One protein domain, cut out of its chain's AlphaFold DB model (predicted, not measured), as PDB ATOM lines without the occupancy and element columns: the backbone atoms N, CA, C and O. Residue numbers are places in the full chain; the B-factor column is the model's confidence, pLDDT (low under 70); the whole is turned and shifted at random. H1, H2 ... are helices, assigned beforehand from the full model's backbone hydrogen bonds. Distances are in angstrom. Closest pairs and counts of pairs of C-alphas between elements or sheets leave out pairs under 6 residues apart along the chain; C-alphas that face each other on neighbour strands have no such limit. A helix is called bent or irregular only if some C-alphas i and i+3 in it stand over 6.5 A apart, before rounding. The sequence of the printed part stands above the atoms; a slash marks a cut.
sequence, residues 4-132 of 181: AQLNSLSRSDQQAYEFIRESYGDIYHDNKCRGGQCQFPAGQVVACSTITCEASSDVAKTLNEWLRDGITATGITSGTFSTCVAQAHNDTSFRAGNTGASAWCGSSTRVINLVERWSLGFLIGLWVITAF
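What this domain is: This is residues 4 to 132 of the 181 residues of an uncharacterized protein of Perkinsus olseni (UniProt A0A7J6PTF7). Three helices, H1, H2 and H3, pack crosswise around H4a, the short first arm of a bent helix; its long second arm, H4b, leads out of this body, and residues 116 to 132 stick out. Between H1 and H2 a long stretch, residues 31 to 56, folds back on itself with short antiparallel pairings of residues 33 to 34 with 52 to 53 and 38 to 39 with 47 to 48. The printed part has 129 residues with four named helices, H1 to H4 in order, and no named strand; the class is all helix. The whole is compact, with a radius of gyration of the C-alphas of 15.4 A, yet elongated, spanning 55 by 34 by 28 A.

How they stand to each other: H1, residues 11 to 30, is near H2, residues 57 to 72. H4, residues 97 to 132, was assigned as one helix by its hydrogen bonds but is bent: C-alphas 106 and 109 are 7.6 A apart, and its arms H4a, residues 97 to 106, and H4b, residues 109 to 132, stand about perpendicular at 76 degrees. H1 touches H4a with residues 21 to 28 alone, closest at the C-alphas of Tyr 28 and Gly 100, 6.6 A, at a steep tilt of 57 degrees, opposite ways. H2 touches H4a, closest at the C-alphas of Leu 67 and Gly 106, 5.4 A. H3, residues 78 to 90, forms a helical hairpin with H4a; their closest C-alphas, of Val 85 and Ala 101, are 5.4 A apart. Every O i to N i+4 pair is within hydrogen-bond range in H2, H3 and H4a, against 14 of 16 in H1 and 19 of 20 in H4b.

Where its parts are: H1 begins at C-alpha 11 (114.913, 165.903, 162.884) and is 28.3 A long; H2 is 22.7 A long. H4b, 34.9 A long, ends at C-alpha 132 (140.896, 142.872, 165.524).

The domain as a whole: The C-alphas farthest apart, of Ala 42 and Phe 132, are 56.8 A apart. The printed part has no cut. The link from H1 to H2 is long. pLDDT is under 70 at residues 4 to 8, 11, 42 to 45 and 74 to 75.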
ATOM      1  N   ALA A   4     102.704 156.100 168.634       62.78
ATOM      2  CA  ALA A   4     102.417 157.532 168.723       62.78
ATOM      3  C   ALA A   4     103.683 158.413 168.670       62.78
ATOM      4  O   ALA A   4     103.633 159.516 168.136       62.78
ATOM      5  N   GLN A   5     104.817 157.920 169.180       65.00
ATOM      6  CA  GLN A   5     106.092 158.649 169.181       65.00
ATOM      7  C   GLN A   5     106.732 158.689 167.789       65.00
ATOM      8  O   GLN A   5     107.455 159.632 167.480       65.00
ATOM      9  N   LEU A   6     106.435 157.703 166.935       63.81
ATOM     10  CA  LEU A   6     106.919 157.660 165.551       63.81
ATOM     11  C   LEU A   6     106.336 158.787 164.696       63.81
ATOM     12  O   LEU A   6     106.971 159.236 163.749       63.81
ATOM     13  N   ASN A   7     105.158 159.288 165.064       64.38
ATOM     14  CA  ASN A   7     104.522 160.413 164.383       64.38
ATOM     15  C   ASN A   7     105.099 161.780 164.804       64.38
ATOM     16  O   ASN A   7     104.743 162.795 164.207       64.38
ATOM     17  N   SER A   8     105.950 161.829 165.836       69.69
ATOM     18  CA  SER A   8     106.501 163.064 166.407       69.69
ATOM     19  C   SER A   8     108.009 162.944 166.662       69.69
ATOM     20  O   SER A   8     108.483 163.188 167.775       69.69
ATOM     21  N   LEU A   9     108.756 162.505 165.650       73.69
ATOM     22  CA  LEU A   9     110.203 162.314 165.744       73.69
ATOM     23  C   LEU A   9     110.975 163.636 165.634       73.69
ATOM     24  O   LEU A   9     110.546 164.588 164.981       73.69
ATOM     25  N   SER A  10     112.138 163.683 166.288       73.50
ATOM     26  CA  SER A  10     113.102 164.775 166.136       73.50
ATOM     27  C   SER A  10     113.751 164.726 164.741       73.50
ATOM     28  O   SER A  10     113.743 163.680 164.098       73.50
ATOM     29  N   ARG A  11     114.351 165.828 164.256       66.88
ATOM     30  CA  ARG A  11     114.913 165.903 162.884       66.88
ATOM     31  C   ARG A  11     115.894 164.774 162.535       66.88
ATOM     32  O   ARG A  11     115.897 164.330 161.393       66.88
ATOM     33  N   SER A  12     116.738 164.340 163.475       71.19
ATOM     34  CA  SER A  12     117.701 163.255 163.226       71.19
ATOM     35  C   SER A  12     117.017 161.895 163.130       71.19
ATOM     36  O   SER A  12     117.333 161.103 162.246       71.19
ATOM     37  N   ASP A  13     116.048 161.640 164.007       76.12
ATOM     38  CA  ASP A  13     115.326 160.364 164.049       76.12
ATOM     39  C   ASP A  13     114.326 160.256 162.893       76.12
ATOM     40  O   ASP A  13     114.050 159.165 162.397       76.12
ATOM     41  N   GLN A  14     113.830 161.403 162.422       79.94
ATOM     42  CA  GLN A  14     112.946 161.511 161.273       79.94
ATOM     43  C   GLN A  14     113.625 161.016 159.991       79.94
ATOM     44  O   GLN A  14     113.017 160.234 159.272       79.94
ATOM     45  N   GLN A  15     114.886 161.382 159.734       82.12
ATOM     46  CA  GLN A  15     115.606 160.908 158.543       82.12
ATOM     47  C   GLN A  15     115.775 159.385 158.538       82.12
ATOM     48  O   GLN A  15     115.548 158.732 157.521       82.12
ATOM     49  N   ALA A  16     116.150 158.803 159.680       82.25
ATOM     50  CA  ALA A  16     116.280 157.354 159.800       82.25
ATOM     51  C   ALA A  16     114.924 156.654 159.612       82.25
ATOM     52  O   ALA A  16     114.837 155.639 158.923       82.25
ATOM     53  N   TYR A  17     113.859 157.210 160.189       84.44
ATOM     54  CA  TYR A  17     112.503 156.698 160.021       84.44
ATOM     55  C   TYR A  17     112.022 156.766 158.566       84.44
ATOM     56  O   TYR A  17     111.480 155.783 158.060       84.44
ATOM     57  N   GLU A  18     112.242 157.893 157.886       86.56
ATOM     58  CA  GLU A  18     111.914 158.080 156.470       86.56
ATOM     59  C   GLU A  18     112.653 157.058 155.607       86.56
ATOM     60  O   GLU A  18     112.005 156.341 154.851       86.56
ATOM     61  N   PHE A  19     113.957 156.872 155.821       87.31
ATOM     62  CA  PHE A  19     114.747 155.877 155.094       87.31
ATOM     63  C   PHE A  19     114.235 154.437 155.281       87.31
ATOM     64  O   PHE A  19     114.140 153.674 154.317       87.31
ATOM     65  N   ILE A  20     113.882 154.039 156.511       88.56
ATOM     66  CA  ILE A  20     113.337 152.695 156.777       88.56
ATOM     67  C   ILE A  20     111.971 152.534 156.097       88.56
ATOM     68  O   ILE A  20     111.698 151.488 155.503       88.56
ATOM     69  N   ARG A  21     111.118 153.562 156.164       90.19
ATOM     70  CA  ARG A  21     109.804 153.557 155.512       90.19
ATOM     71  C   ARG A  21     109.930 153.465 153.993       90.19
ATOM     72  O   ARG A  21     109.210 152.681 153.382       90.19
ATOM     73  N   GLU A  22     110.830 154.234 153.391       90.56
ATOM     74  CA  GLU A  22     111.123 154.187 151.955       90.56
ATOM     75  C   GLU A  22     111.621 152.803 151.545       90.56
ATOM     76  O   GLU A  22     111.043 152.190 150.653       90.56
ATOM     77  N   SER A  23     112.588 152.250 152.282       90.12
ATOM     78  CA  SER A  23     113.121 150.905 152.036       90.12
ATOM     79  C   SER A  23     112.035 149.828 152.114       90.12
ATOM     80  O   SER A  23     111.987 148.916 151.290       90.12
ATOM     81  N   TYR A  24     111.125 149.928 153.090       92.00
ATOM     82  CA  TYR A  24     109.954 149.054 153.156       92.00
ATOM     83  C   TYR A  24     109.070 149.225 151.918       92.00
ATOM     84  O   TYR A  24     108.586 148.241 151.354       92.00
ATOM     85  N   GLY A  25     108.854 150.473 151.501       92.31
ATOM     86  CA  GLY A  25     108.038 150.796 150.346       92.31
ATOM     87  C   GLY A  25     108.602 150.238 149.040       92.31
ATOM     88  O   GLY A  25     107.843 149.683 148.246       92.31
ATOM     89  N   ASP A  26     109.920 150.305 148.865       93.44
ATOM     90  CA  ASP A  26     110.639 149.720 147.734       93.44
ATOM     91  C   ASP A  26     110.540 148.194 147.740       93.44
ATOM     92  O   ASP A  26     110.136 147.611 146.738       93.44
ATOM     93  N   ILE A  27     110.782 147.533 148.880       92.75
ATOM     94  CA  ILE A  27     110.617 146.072 148.998       92.75
ATOM     95  C   ILE A  27     109.190 145.663 148.622       92.75
ATOM     96  O   ILE A  27     108.997 144.696 147.881       92.75
ATOM     97  N   TYR A  28     108.187 146.392 149.113       94.06
ATOM     98  CA  TYR A  28     106.784 146.120 148.819       94.06
ATOM     99  C   TYR A  28     106.467 146.320 147.328       94.06
ATOM    100  O   TYR A  28     105.793 145.489 146.714       94.06
ATOM    101  N   HIS A  29     106.957 147.408 146.734       94.12
ATOM    102  CA  HIS A  29     106.728 147.748 145.332       94.12
ATOM    103  C   HIS A  29     107.437 146.784 144.373       94.12
ATOM    104  O   HIS A  29     106.799 146.210 143.489       94.12
ATOM    105  N   ASP A  30     108.734 146.556 144.575       94.81
ATOM    106  CA  ASP A  30     109.582 145.748 143.696       94.81
ATOM    107  C   ASP A  30     109.165 144.271 143.703       94.81
ATOM    108  O   ASP A  30     109.245 143.591 142.678       94.81
ATOM    109  N   ASN A  31     108.623 143.782 144.826       93.81
ATOM    110  CA  ASN A  31     108.067 142.429 144.914       93.81
ATOM    111  C   ASN A  31     106.603 142.325 144.446       93.81
ATOM    112  O   ASN A  31     105.994 141.253 144.559       93.81
ATOM    113  N   LYS A  32     106.039 143.418 143.908       94.31
ATOM    114  CA  LYS A  32     104.642 143.534 143.457       94.31
ATOM    115  C   LYS A  32     103.655 143.072 144.529       94.31
ATOM    116  O   LYS A  32     102.739 142.288 144.268       94.31
ATOM    117  N   CYS A  33     103.881 143.516 145.758       94.12
ATOM    118  CA  CYS A  33     103.037 143.156 146.881       94.12
ATOM    119  C   CYS A  33     101.681 143.873 146.823       94.12
ATOM    120  O   CYS A  33     101.546 144.983 146.305       94.12
ATOM    121  N   ARG A  34     100.650 143.215 147.354       94.69
ATOM    122  CA  ARG A  34      99.274 143.712 147.487       94.69
ATOM    123  C   ARG A  34      98.692 143.233 148.816       94.69
ATOM    124  O   ARG A  34      99.121 142.204 149.329       94.69
ATOM    125  N   GLY A  35      97.686 143.933 149.335       92.56
ATOM    126  CA  GLY A  35      97.057 143.598 150.619       92.56
ATOM    127  C   GLY A  35      97.554 144.484 151.763       92.56
ATOM    128  O   GLY A  35      97.930 145.631 151.536       92.56
ATOM    129  N   GLY A  36      97.522 143.977 152.995       90.56
ATOM    130  CA  GLY A  36      97.997 144.707 154.174       90.56
ATOM    131  C   GLY A  36      97.127 145.891 154.604       90.56
ATOM    132  O   GLY A  36      97.572 146.712 155.401       90.56
ATOM    133  N   GLN A  37      95.897 146.008 154.096       91.38
ATOM    134  CA  GLN A  37      94.969 147.050 154.528       91.38
ATOM    135  C   GLN A  37      94.449 146.745 155.923       91.38
ATOM    136  O   GLN A  37      93.794 145.725 156.142       91.38
ATOM    137  N   CYS A  38      94.700 147.667 156.838       88.69
ATOM    138  CA  CYS A  38      94.256 147.593 158.214       88.69
ATOM    139  C   CYS A  38      92.953 148.360 158.434       88.69
ATOM    140  O   CYS A  38      92.754 149.460 157.917       88.69
ATOM    141  N   GLN A  39      92.077 147.781 159.244       86.50
ATOM    142  CA  GLN A  39      90.811 148.348 159.680       86.50
ATOM    143  C   GLN A  39      90.749 148.340 161.207       86.50
ATOM    144  O   GLN A  39      91.342 147.481 161.862       86.50
ATOM    145  N   PHE A  40      90.009 149.297 161.765       83.25
ATOM    146  CA  PHE A  40      89.727 149.391 163.197       83.25
ATOM    147  C   PHE A  40      88.248 149.063 163.417       83.25
ATOM    148  O   PHE A  40      87.413 149.969 163.340       83.25
ATOM    149  N   PRO A  41      87.893 147.785 163.640       77.38
ATOM    150  CA  PRO A  41      86.531 147.432 164.005       77.38
ATOM    151  C   PRO A  41      86.168 148.089 165.341       77.38
ATOM    152  O   PRO A  41      87.011 148.236 166.231       77.38
ATOM    153  N   ALA A  42      84.903 148.481 165.496       68.25
ATOM    154  CA  ALA A  42      84.423 149.097 166.727       68.25
ATOM    155  C   ALA A  42      84.676 148.170 167.933       68.25
ATOM    156  O   ALA A  42      84.170 147.051 167.983       68.25
ATOM    157  N   GLY A  43      85.472 148.643 168.897       60.28
ATOM    158  CA  GLY A  43      85.780 147.917 170.133       60.28
ATOM    159  C   GLY A  43      86.847 146.818 170.023       60.28
ATOM    160  O   GLY A  43      86.963 146.029 170.957       60.28
ATOM    161  N   GLN A  44      87.619 146.741 168.930       60.84
ATOM    162  CA  GLN A  44      88.618 145.681 168.725       60.84
ATOM    163  C   GLN A  44      90.038 146.179 168.417       60.84
ATOM    164  O   GLN A  44      90.268 147.335 168.059       60.84
ATOM    165  N   VAL A  45      90.986 145.246 168.564       67.81
ATOM    166  CA  VAL A  45      92.376 145.335 168.093       67.81
ATOM    167  C   VAL A  45      92.377 145.481 166.568       67.81
ATOM    168  O   VAL A  45      91.532 144.897 165.890       67.81
ATOM    169  N   VAL A  46      93.298 146.284 166.029       81.62
ATOM    170  CA  VAL A  46      93.400 146.526 164.583       81.62
ATOM    171  C   VAL A  46      93.565 145.201 163.826       81.62
ATOM    172  O   VAL A  46      94.328 144.330 164.240       81.62
ATOM    173  N   ALA A  47      92.840 145.046 162.721       85.00
ATOM    174  CA  ALA A  47      92.882 143.851 161.887       85.00
ATOM    175  C   ALA A  47      93.331 144.235 160.481       85.00
ATOM    176  O   ALA A  47      92.802 145.188 159.915       85.00
ATOM    177  N   CYS A  48      94.281 143.497 159.909       90.00
ATOM    178  CA  CYS A  48      94.803 143.779 158.575       90.00
ATOM    179  C   CYS A  48      94.615 142.591 157.636       90.00
ATOM    180  O   CYS A  48      94.697 141.438 158.060       90.00
ATOM    181  N   SER A  49      94.375 142.874 156.358       93.56
ATOM    182  CA  SER A  49      94.381 141.850 155.315       93.56
ATOM    183  C   SER A  49      95.790 141.287 155.110       93.56
ATOM    184  O   SER A  49      96.794 141.967 155.325       93.56
ATOM    185  N   THR A  50      95.868 140.036 154.668       93.50
ATOM    186  CA  THR A  50      97.141 139.380 154.352       93.50
ATOM    187  C   THR A  50      97.842 140.084 153.192       93.50
ATOM    188  O   THR A  50      97.207 140.452 152.202       93.50
ATOM    189  N   ILE A  51      99.161 140.236 153.294       96.12
ATOM    190  CA  ILE A  51     100.013 140.710 152.201       96.12
ATOM    191  C   ILE A  51     100.372 139.529 151.298       96.12
ATOM    192  O   ILE A  51     100.829 138.486 151.763       96.12
ATOM    193  N   THR A  52     100.214 139.691 149.994       95.62
ATOM    194  CA  THR A  52     100.636 138.721 148.979       95.62
ATOM    195  C   THR A  52     101.595 139.400 148.020       95.62
ATOM    196  O   THR A  52     101.275 140.481 147.530       95.62
ATOM    197  N   CYS A  53     102.733 138.777 147.721       95.69
ATOM    198  CA  CYS A  53     103.725 139.311 146.790       95.69
ATOM    199  C   CYS A  53     103.901 138.358 145.613       95.69
ATOM    200  O   CYS A  53     104.119 137.164 145.816       95.69
ATOM    201  N   GLU A  54     103.797 138.884 144.392       94.31
ATOM    202  CA  GLU A  54     103.894 138.073 143.172       94.31
ATOM    203  C   GLU A  54     105.326 137.567 142.943       94.31
ATOM    204  O   GLU A  54     105.513 136.464 142.438       94.31
ATOM    205  N   ALA A  55     106.339 138.358 143.314       90.75
ATOM    206  CA  ALA A  55     107.737 138.027 143.035       90.75
ATOM    207  C   ALA A  55     108.367 137.059 144.050       90.75
ATOM    208  O   ALA A  55     109.274 136.309 143.696       90.75
ATOM    209  N   SER A  56     107.926 137.086 145.314       92.81
ATOM    210  CA  SER A  56     108.535 136.291 146.384       92.81
ATOM    211  C   SER A  56     107.560 135.990 147.520       92.81
ATOM    212  O   SER A  56     107.082 136.889 148.219       92.81
ATOM    213  N   SER A  57     107.318 134.700 147.760       91.69
ATOM    214  CA  SER A  57     106.525 134.225 148.898       91.69
ATOM    215  C   SER A  57     107.214 134.467 150.242       91.69
ATOM    216  O   SER A  57     106.536 134.700 151.241       91.69
ATOM    217  N   ASP A  58     108.547 134.446 150.276       93.25
ATOM    218  CA  ASP A  58     109.321 134.653 151.504       93.25
ATOM    219  C   ASP A  58     109.264 136.112 151.960       93.25
ATOM    220  O   ASP A  58     109.124 136.393 153.156       93.25
ATOM    221  N   VAL A  59     109.283 137.048 151.005       92.19
ATOM    222  CA  VAL A  59     109.037 138.467 151.286       92.19
ATOM    223  C   VAL A  59     107.623 138.646 151.826       92.19
ATOM    224  O   VAL A  59     107.454 139.245 152.885       92.19
ATOM    225  N   ALA A  60     106.611 138.060 151.175       92.75
ATOM    226  CA  ALA A  60     105.236 138.123 151.667       92.75
ATOM    227  C   ALA A  60     105.115 137.582 153.101       92.75
ATOM    228  O   ALA A  60     104.485 138.214 153.949       92.75
ATOM    229  N   LYS A  61     105.744 136.441 153.402       94.19
ATOM    230  CA  LYS A  61     105.751 135.856 154.748       94.19
ATOM    231  C   LYS A  61     106.369 136.809 155.772       94.19
ATOM    232  O   LYS A  61     105.745 137.076 156.794       94.19
ATOM    233  N   THR A  62     107.535 137.369 155.462       92.69
ATOM    234  CA  THR A  62     108.244 138.315 156.336       92.69
ATOM    235  C   THR A  62     107.405 139.566 156.608       92.69
ATOM    236  O   THR A  62     107.247 139.975 157.757       92.69
ATOM    237  N   LEU A  63     106.796 140.144 155.568       93.06
ATOM    238  CA  LEU A  63     105.937 141.322 155.699       93.06
ATOM    239  C   LEU A  63     104.689 141.032 156.543       93.06
ATOM    240  O   LEU A  63     104.310 141.851 157.379       93.06
ATOM    241  N   ASN A  64     104.069 139.860 156.379       93.50
ATOM    242  CA  ASN A  64     102.937 139.448 157.213       93.50
ATOM    243  C   ASN A  64     103.338 139.196 158.670       93.50
ATOM    244  O   ASN A  64     102.560 139.503 159.571       93.50
ATOM    245  N   GLU A  65     104.528 138.649 158.920       92.50
ATOM    246  CA  GLU A  65     105.053 138.489 160.279       92.50
ATOM    247  C   GLU A  65     105.258 139.851 160.947       92.50
ATOM    248  O   GLU A  65     104.794 140.059 162.069       92.50
ATOM    249  N   TRP A  66     105.866 140.811 160.244       91.81
ATOM    250  CA  TRP A  66     106.018 142.172 160.760       91.81
ATOM    251  C   TRP A  66     104.682 142.861 161.003       91.81
ATOM    252  O   TRP A  66     104.524 143.527 162.024       91.81
ATOM    253  N   LEU A  67     103.724 142.685 160.094       91.06
ATOM    254  CA  LEU A  67     102.380 143.227 160.230       91.06
ATOM    255  C   LEU A  67     101.678 142.647 161.458       91.06
ATOM    256  O   LEU A  67     101.223 143.408 162.302       91.06
ATOM    257  N   ARG A  68     101.647 141.316 161.599       89.88
ATOM    258  CA  ARG A  68     101.004 140.627 162.726       89.88
ATOM    259  C   ARG A  68     101.615 141.028 164.065       89.88
ATOM    260  O   ARG A  68     100.891 141.320 165.010       89.88
ATOM    261  N   ASP A  69     102.937 141.049 164.152       86.94
ATOM    262  CA  ASP A  69     103.616 141.428 165.388       86.94
ATOM    263  C   ASP A  69     103.398 142.923 165.687       86.94
ATOM    264  O   ASP A  69     103.155 143.303 166.834       86.94
ATOM    265  N   GLY A  70     103.438 143.772 164.656       84.12
ATOM    266  CA  GLY A  70     103.274 145.218 164.776       84.12
ATOM    267  C   GLY A  70     101.890 145.629 165.278       84.12
ATOM    268  O   GLY A  70     101.801 146.466 166.175       84.12
ATOM    269  N   ILE A  71     100.824 144.979 164.797       83.44
ATOM    270  CA  ILE A  71      99.446 145.250 165.240       83.44
ATOM    271  C   ILE A  71      99.163 144.804 166.672       83.44
ATOM    272  O   ILE A  71      98.327 145.395 167.352       83.44
ATOM    273  N   THR A  72      99.864 143.769 167.142       79.25
ATOM    274  CA  THR A  72      99.771 143.325 168.539       79.25
ATOM    275  C   THR A  72     100.582 144.200 169.488       79.25
ATOM    276  O   THR A  72     100.385 144.135 170.702       79.25
ATOM    277  N   ALA A  73     101.479 145.038 168.959       70.25
ATOM    278  CA  ALA A  73     102.222 145.981 169.770       70.25
ATOM    279  C   ALA A  73     101.279 147.069 170.306       70.25
ATOM    280  O   ALA A  73     100.498 147.688 169.582       70.25
ATOM    281  N   THR A  74     101.356 147.316 171.611       64.62
ATOM    282  CA  THR A  74     100.528 148.309 172.299       64.62
ATOM    283  C   THR A  74     100.740 149.712 171.726       64.62
ATOM    284  O   THR A  74     101.883 150.148 171.584       64.62
ATOM    285  N   GLY A  75      99.646 150.446 171.489       67.00
ATOM    286  CA  GLY A  75      99.678 151.887 171.208       67.00
ATOM    287  C   GLY A  75      99.281 152.318 169.794       67.00
ATOM    288  O   GLY A  75      99.249 153.519 169.526       67.00
ATOM    289  N   ILE A  76      98.918 151.387 168.904       76.50
ATOM    290  CA  ILE A  76      98.274 151.740 167.632       76.50
ATOM    291  C   ILE A  76      96.806 152.104 167.899       76.50
ATOM    292  O   ILE A  76      95.973 151.246 168.178       76.50
ATOM    293  N   THR A  77      96.484 153.392 167.798       79.38
ATOM    294  CA  THR A  77      95.103 153.905 167.803       79.38
ATOM    295  C   THR A  77      94.670 154.287 166.389       79.38
ATOM    296  O   THR A  77      95.518 154.575 165.539       79.38
ATOM    297  N   SER A  78      93.358 154.356 166.137       81.50
ATOM    298  CA  SER A  78      92.815 154.782 164.838       81.50
ATOM    299  C   SER A  78      93.328 156.164 164.418       81.50
ATOM    300  O   SER A  78      93.736 156.347 163.273       81.50
ATOM    301  N   GLY A  79      93.392 157.112 165.362       81.00
ATOM    302  CA  GLY A  79      93.922 158.455 165.132       81.00
ATOM    303  C   GLY A  79      95.388 158.419 164.710       81.00
ATOM    304  O   GLY A  79      95.716 158.845 163.605       81.00
ATOM    305  N   THR A  80      96.259 157.814 165.524       83.19
ATOM    306  CA  THR A  80      97.693 157.704 165.196       83.19
ATOM    307  C   THR A  80      97.943 156.958 163.887       83.19
ATOM    308  O   THR A  80      98.888 157.278 163.170       83.19
ATOM    309  N   PHE A  81      97.115 155.956 163.573       86.00
ATOM    310  CA  PHE A  81      97.256 155.158 162.360       86.00
ATOM    311  C   PHE A  81      96.868 155.963 161.126       86.00
ATOM    312  O   PHE A  81      97.607 155.967 160.147       86.00
ATOM    313  N   SER A  82      95.754 156.697 161.192       85.75
ATOM    314  CA  SER A  82      95.331 157.589 160.111       85.75
ATOM    315  C   SER A  82      96.387 158.650 159.797       85.75
ATOM    316  O   SER A  82      96.678 158.880 158.626       85.75
ATOM    317  N   THR A  83      97.033 159.220 160.822       86.00
ATOM    318  CA  THR A  83      98.153 160.155 160.649       86.00
ATOM    319  C   THR A  83      99.324 159.503 159.924       86.00
ATOM    320  O   THR A  83      99.801 160.060 158.939       86.00
ATOM    321  N   CYS A  84      99.752 158.315 160.359       87.50
ATOM    322  CA  CYS A  84     100.840 157.586 159.708       87.50
ATOM    323  C   CYS A  84     100.514 157.279 158.238       87.50
ATOM    324  O   CYS A  84     101.340 157.520 157.359       87.50
ATOM    325  N   VAL A  85      99.300 156.792 157.948       89.12
ATOM    326  CA  VAL A  85      98.894 156.467 156.573       89.12
ATOM    327  C   VAL A  85      98.862 157.726 155.716       89.12
ATOM    328  O   VAL A  85      99.346 157.694 154.589       89.12
ATOM    329  N   ALA A  86      98.350 158.840 156.243       86.88
ATOM    330  CA  ALA A  86      98.337 160.116 155.535       86.88
ATOM    331  C   ALA A  86      99.758 160.625 155.242       86.88
ATOM    332  O   ALA A  86     100.024 161.072 154.130       86.88
ATOM    333  N   GLN A  87     100.681 160.521 156.201       85.81
ATOM    334  CA  GLN A  87     102.085 160.890 156.000       85.81
ATOM    335  C   GLN A  87     102.756 160.009 154.942       85.81
ATOM    336  O   GLN A  87     103.378 160.533 154.025       85.81
ATOM    337  N   ALA A  88     102.584 158.687 155.025       85.88
ATOM    338  CA  ALA A  88     103.153 157.758 154.055       85.88
ATOM    339  C   ALA A  88     102.555 157.932 152.649       85.88
ATOM    340  O   ALA A  88     103.259 157.759 151.665       85.88
ATOM    341  N   HIS A  89     101.271 158.283 152.552       83.25
ATOM    342  CA  HIS A  89     100.591 158.535 151.283       83.25
ATOM    343  C   HIS A  89     101.015 159.857 150.634       83.25
ATOM    344  O   HIS A  89     101.136 159.939 149.415       83.25
ATOM    345  N   ASN A  90     101.186 160.908 151.435       84.00
ATOM    346  CA  ASN A  90     101.564 162.228 150.931       84.00
ATOM    347  C   ASN A  90     103.038 162.314 150.540       84.00
ATOM    348  O   ASN A  90     103.447 163.291 149.915       84.00
ATOM    349  N   ASP A  91     103.826 161.312 150.909       84.12
ATOM    350  CA  ASP A  91     105.216 161.244 150.524       84.12
ATOM    351  C   ASP A  91     105.401 160.586 149.154       84.12
ATOM    352  O   ASP A  91     105.103 159.411 148.941       84.12
ATOM    353  N   THR A  92     105.961 161.361 148.231       82.56
ATOM    354  CA  THR A  92     106.257 160.938 146.864       82.56
ATOM    355  C   THR A  92     107.353 159.880 146.762       82.56
ATOM    356  O   THR A  92     107.399 159.179 145.752       82.56
ATOM    357  N   SER A  93     108.237 159.750 147.759       85.31
ATOM    358  CA  SER A  93     109.280 158.715 147.750       85.31
ATOM    359  C   SER A  93     108.742 157.329 148.123       85.31
ATOM    360  O   SER A  93     109.378 156.315 147.845       85.31
ATOM    361  N   PHE A  94     107.538 157.248 148.696       88.31
ATOM    362  CA  PHE A  94     106.962 155.991 149.147       88.31
ATOM    363  C   PHE A  94     106.209 155.259 148.025       88.31
ATOM    364  O   PHE A  94     105.045 155.519 147.721       88.31
ATOM    365  N   ARG A  95     106.871 154.270 147.414       86.88
ATOM    366  CA  ARG A  95     106.404 153.614 146.175       86.88
ATOM    367  C   ARG A  95     105.364 152.500 146.354       86.88
ATOM    368  O   ARG A  95     104.909 151.913 145.371       86.88
ATOM    369  N   ALA A  96     104.931 152.214 147.580       85.38
ATOM    370  CA  ALA A  96     104.040 151.084 147.873       85.38
ATOM    371  C   ALA A  96     102.533 151.392 147.729       85.38
ATOM    372  O   ALA A  96     101.686 150.500 147.868       85.38
ATOM    373  N   GLY A  97     102.186 152.658 147.469       86.88
ATOM    374  CA  GLY A  97     100.805 153.129 147.345       86.88
ATOM    375  C   GLY A  97      99.975 152.942 148.622       86.88
ATOM    376  O   GLY A  97     100.491 152.650 149.701       86.88
ATOM    377  N   ASN A  98      98.651 153.078 148.507       86.12
ATOM    378  CA  ASN A  98      97.743 153.136 149.665       86.12
ATOM    379  C   ASN A  98      97.756 151.848 150.497       86.12
ATOM    380  O   ASN A  98      97.650 151.874 151.722       86.12
ATOM    381  N   THR A  99      97.881 150.709 149.816       88.75
ATOM    382  CA  THR A  99      97.870 149.386 150.453       88.75
ATOM    383  C   THR A  99      99.162 149.149 151.230       88.75
ATOM    384  O   THR A  99      99.116 148.788 152.403       88.75
ATOM    385  N   GLY A 100     100.305 149.501 150.634       88.06
ATOM    386  CA  GLY A 100     101.592 149.445 151.306       88.06
ATOM    387  C   GLY A 100     101.739 150.477 152.424       88.06
ATOM    388  O   GLY A 100     102.389 150.180 153.418       88.06
ATOM    389  N   ALA A 101     101.089 151.643 152.327       90.38
ATOM    390  CA  ALA A 101     101.088 152.651 153.392       90.38
ATOM    391  C   ALA A 101     100.355 152.132 154.637       90.38
ATOM    392  O   ALA A 101     100.852 152.246 155.755       90.38
ATOM    393  N   SER A 102      99.198 151.496 154.435       90.94
ATOM    394  CA  SER A 102      98.459 150.823 155.505       90.94
ATOM    395  C   SER A 102      99.285 149.696 156.138       90.94
ATOM    396  O   SER A 102      99.425 149.644 157.362       90.94
ATOM    397  N   ALA A 103      99.917 148.869 155.299       91.75
ATOM    398  CA  ALA A 103     100.782 147.779 155.732       91.75
ATOM    399  C   ALA A 103     102.002 148.275 156.527       91.75
ATOM    400  O   ALA A 103     102.338 147.712 157.570       91.75
ATOM    401  N   TRP A 104     102.647 149.352 156.071       92.19
ATOM    402  CA  TRP A 104     103.745 150.009 156.779       92.19
ATOM    403  C   TRP A 104     103.290 150.473 158.158       92.19
ATOM    404  O   TRP A 104     103.895 150.118 159.163       92.19
ATOM    405  N   CYS A 105     102.186 151.210 158.242       89.75
ATOM    406  CA  CYS A 105     101.714 151.730 159.521       89.75
ATOM    407  C   CYS A 105     101.347 150.613 160.506       89.75
ATOM    408  O   CYS A 105     101.616 150.747 161.697       89.75
ATOM    409  N   GLY A 106     100.824 149.482 160.023       88.31
ATOM    410  CA  GLY A 106     100.555 148.313 160.863       88.31
ATOM    411  C   GLY A 106     101.815 147.562 161.312       88.31
ATOM    412  O   GLY A 106     101.810 146.954 162.377       88.31
ATOM    413  N   SER A 107     102.901 147.621 160.538       89.38
ATOM    414  CA  SER A 107     104.148 146.878 160.791       89.38
ATOM    415  C   SER A 107     105.283 147.717 161.398       89.38
ATOM    416  O   SER A 107     106.227 147.163 161.963       89.38
ATOM    417  N   SER A 108     105.200 149.045 161.320       84.75
ATOM    418  CA  SER A 108     106.289 149.988 161.619       84.75
ATOM    419  C   SER A 108     106.890 149.814 163.015       84.75
ATOM    420  O   SER A 108     108.110 149.822 163.165       84.75
ATOM    421  N   THR A 109     106.068 149.572 164.039       80.56
ATOM    422  CA  THR A 109     106.545 149.313 165.407       80.56
ATOM    423  C   THR A 109     107.454 148.091 165.464       80.56
ATOM    424  O   THR A 109     108.491 148.116 166.132       80.56
ATOM    425  N   ARG A 110     107.110 147.018 164.744       83.25
ATOM    426  CA  ARG A 110     107.921 145.803 164.678       83.25
ATOM    427  C   ARG A 110     109.191 146.023 163.876       83.25
ATOM    428  O   ARG A 110     110.254 145.632 164.354       83.25
ATOM    429  N   VAL A 111     109.084 146.647 162.704       78.94
ATOM    430  CA  VAL A 111     110.234 146.926 161.834       78.94
ATOM    431  C   VAL A 111     111.267 147.764 162.585       78.94
ATOM    432  O   VAL A 111     112.439 147.406 162.621       78.94
ATOM    433  N   ILE A 112     110.836 148.811 163.285       80.44
ATOM    434  CA  ILE A 112     111.739 149.713 164.008       80.44
ATOM    435  C   ILE A 112     112.364 149.028 165.222       80.44
ATOM    436  O   ILE A 112     113.573 149.112 165.407       80.44
ATOM    437  N   ASN A 113     111.587 148.272 166.005       78.88
ATOM    438  CA  ASN A 113     112.146 147.490 167.115       78.88
ATOM    439  C   ASN A 113     113.152 146.430 166.624       78.88
ATOM    440  O   ASN A 113     114.084 146.075 167.348       78.88
ATOM    441  N   LEU A 114     112.961 145.887 165.416       78.06
ATOM    442  CA  LEU A 114     113.919 144.974 164.800       78.06
ATOM    443  C   LEU A 114     115.197 145.738 164.432       78.06
ATOM    444  O   LEU A 114     116.272 145.350 164.876       78.06
ATOM    445  N   VAL A 115     115.082 146.854 163.710       77.56
ATOM    446  CA  VAL A 115     116.229 147.696 163.334       77.56
ATOM    447  C   VAL A 115     117.020 148.149 164.563       77.56
ATOM    448  O   VAL A 115     118.241 148.066 164.545       77.56
ATOM    449  N   GLU A 116     116.361 148.538 165.654       76.88
ATOM    450  CA  GLU A 116     117.015 148.943 166.908       76.88
ATOM    451  C   GLU A 116     117.817 147.798 167.555       76.88
ATOM    452  O   GLU A 116     118.944 147.990 168.015       76.88
ATOM    453  N   ARG A 117     117.277 146.573 167.556       75.94
ATOM    454  CA  ARG A 117     117.995 145.403 168.091       75.94
ATOM    455  C   ARG A 117     119.177 145.003 167.219       75.94
ATOM    456  O   ARG A 117     120.231 144.640 167.740       75.94
ATOM    457  N   TRP A 118     119.002 145.047 165.903       75.19
ATOM    458  CA  TRP A 118     120.056 144.682 164.964       75.19
ATOM    459  C   TRP A 118     121.135 145.759 164.865       75.19
ATOM    460  O   TRP A 118     122.301 145.403 164.740       75.19
ATOM    461  N   SER A 119     120.800 147.047 164.979       75.81
ATOM    462  CA  SER A 119     121.779 148.139 164.904       75.81
ATOM    463  C   SER A 119     122.807 148.056 166.030       75.81
ATOM    464  O   SER A 119     124.001 148.173 165.768       75.81
ATOM    465  N   LEU A 120     122.378 147.741 167.257       73.50
ATOM    466  CA  LEU A 120     123.282 147.459 168.373       73.50
ATOM    467  C   LEU A 120     124.188 146.258 168.082       73.50
ATOM    468  O   LEU A 120     125.397 146.331 168.305       73.50
ATOM    469  N   GLY A 121     123.627 145.175 167.539       71.06
ATOM    470  CA  GLY A 121     124.395 143.991 167.150       71.06
ATOM    471  C   GLY A 121     125.447 144.290 166.078       71.06
ATOM    472  O   GLY A 121     126.609 143.916 166.231       71.06
ATOM    473  N   PHE A 122     125.066 145.019 165.027       77.75
ATOM    474  CA  PHE A 122     125.975 145.437 163.961       77.75
ATOM    475  C   PHE A 122     127.060 146.386 164.467       77.75
ATOM    476  O   PHE A 122     128.220 146.205 164.107       77.75
ATOM    477  N   LEU A 123     126.723 147.349 165.330       76.94
ATOM    478  CA  LEU A 123     127.702 148.258 165.926       76.94
ATOM    479  C   LEU A 123     128.738 147.493 166.753       76.94
ATOM    480  O   LEU A 123     129.934 147.698 166.564       76.94
ATOM    481  N   ILE A 124     128.301 146.577 167.621       79.00
ATOM    482  CA  ILE A 124     129.209 145.736 168.413       79.00
ATOM    483  C   ILE A 124     130.091 144.884 167.493       79.00
ATOM    484  O   ILE A 124     131.307 144.847 167.673       79.00
ATOM    485  N   GLY A 125     129.502 144.237 166.482       78.25
ATOM    486  CA  GLY A 125     130.251 143.436 165.511       78.25
ATOM    487  C   GLY A 125     131.315 144.252 164.775       78.25
ATOM    488  O   GLY A 125     132.456 143.811 164.645       78.25
ATOM    489  N   LEU A 126     130.973 145.471 164.357       87.38
ATOM    490  CA  LEU A 126     131.889 146.376 163.671       87.38
ATOM    491  C   LEU A 126     133.045 146.799 164.587       87.38
ATOM    492  O   LEU A 126     134.198 146.713 164.173       87.38
ATOM    493  N   TRP A 127     132.771 147.142 165.849       88.62
ATOM    494  CA  TRP A 127     133.811 147.449 166.839       88.62
ATOM    495  C   TRP A 127     134.780 146.286 167.071       88.62
ATOM    496  O   TRP A 127     135.990 146.507 167.155       88.62
ATOM    497  N   VAL A 128     134.277 145.050 167.134       87.94
ATOM    498  CA  VAL A 128     135.119 143.851 167.274       87.94
ATOM    499  C   VAL A 128     136.034 143.683 166.060       87.94
ATOM    500  O   VAL A 128     137.230 143.442 166.227       87.94
ATOM    501  N   ILE A 129     135.509 143.860 164.843       90.31
ATOM    502  CA  ILE A 129     136.308 143.794 163.610       90.31
ATOM    503  C   ILE A 129     137.373 144.896 163.606       90.31
ATOM    504  O   ILE A 129     138.540 144.614 163.338       90.31
ATOM    505  N   THR A 130     137.009 146.134 163.946       90.56
ATOM    506  CA  THR A 130     137.956 147.253 164.023       90.56
ATOM    507  C   THR A 130     139.069 146.980 165.036       90.56
ATOM    508  O   THR A 130     140.242 147.177 164.717       90.56
ATOM    509  N   ALA A 131     138.734 146.472 166.226       90.00
ATOM    510  CA  ALA A 131     139.719 146.103 167.240       90.00
ATOM    511  C   ALA A 131     140.651 144.984 166.752       90.00
ATOM    512  O   ALA A 131     141.867 145.071 166.923       90.00
ATOM    513  N   PHE A 132     140.106 143.961 166.090       91.62
ATOM    514  CA  PHE A 132     140.896 142.872 165.524       91.62
ATOM    515  C   PHE A 132     141.875 143.368 164.452       91.62
ATOM    516  O   PHE A 132     143.066 143.059 164.513       91.62
TER     517      PHE A 132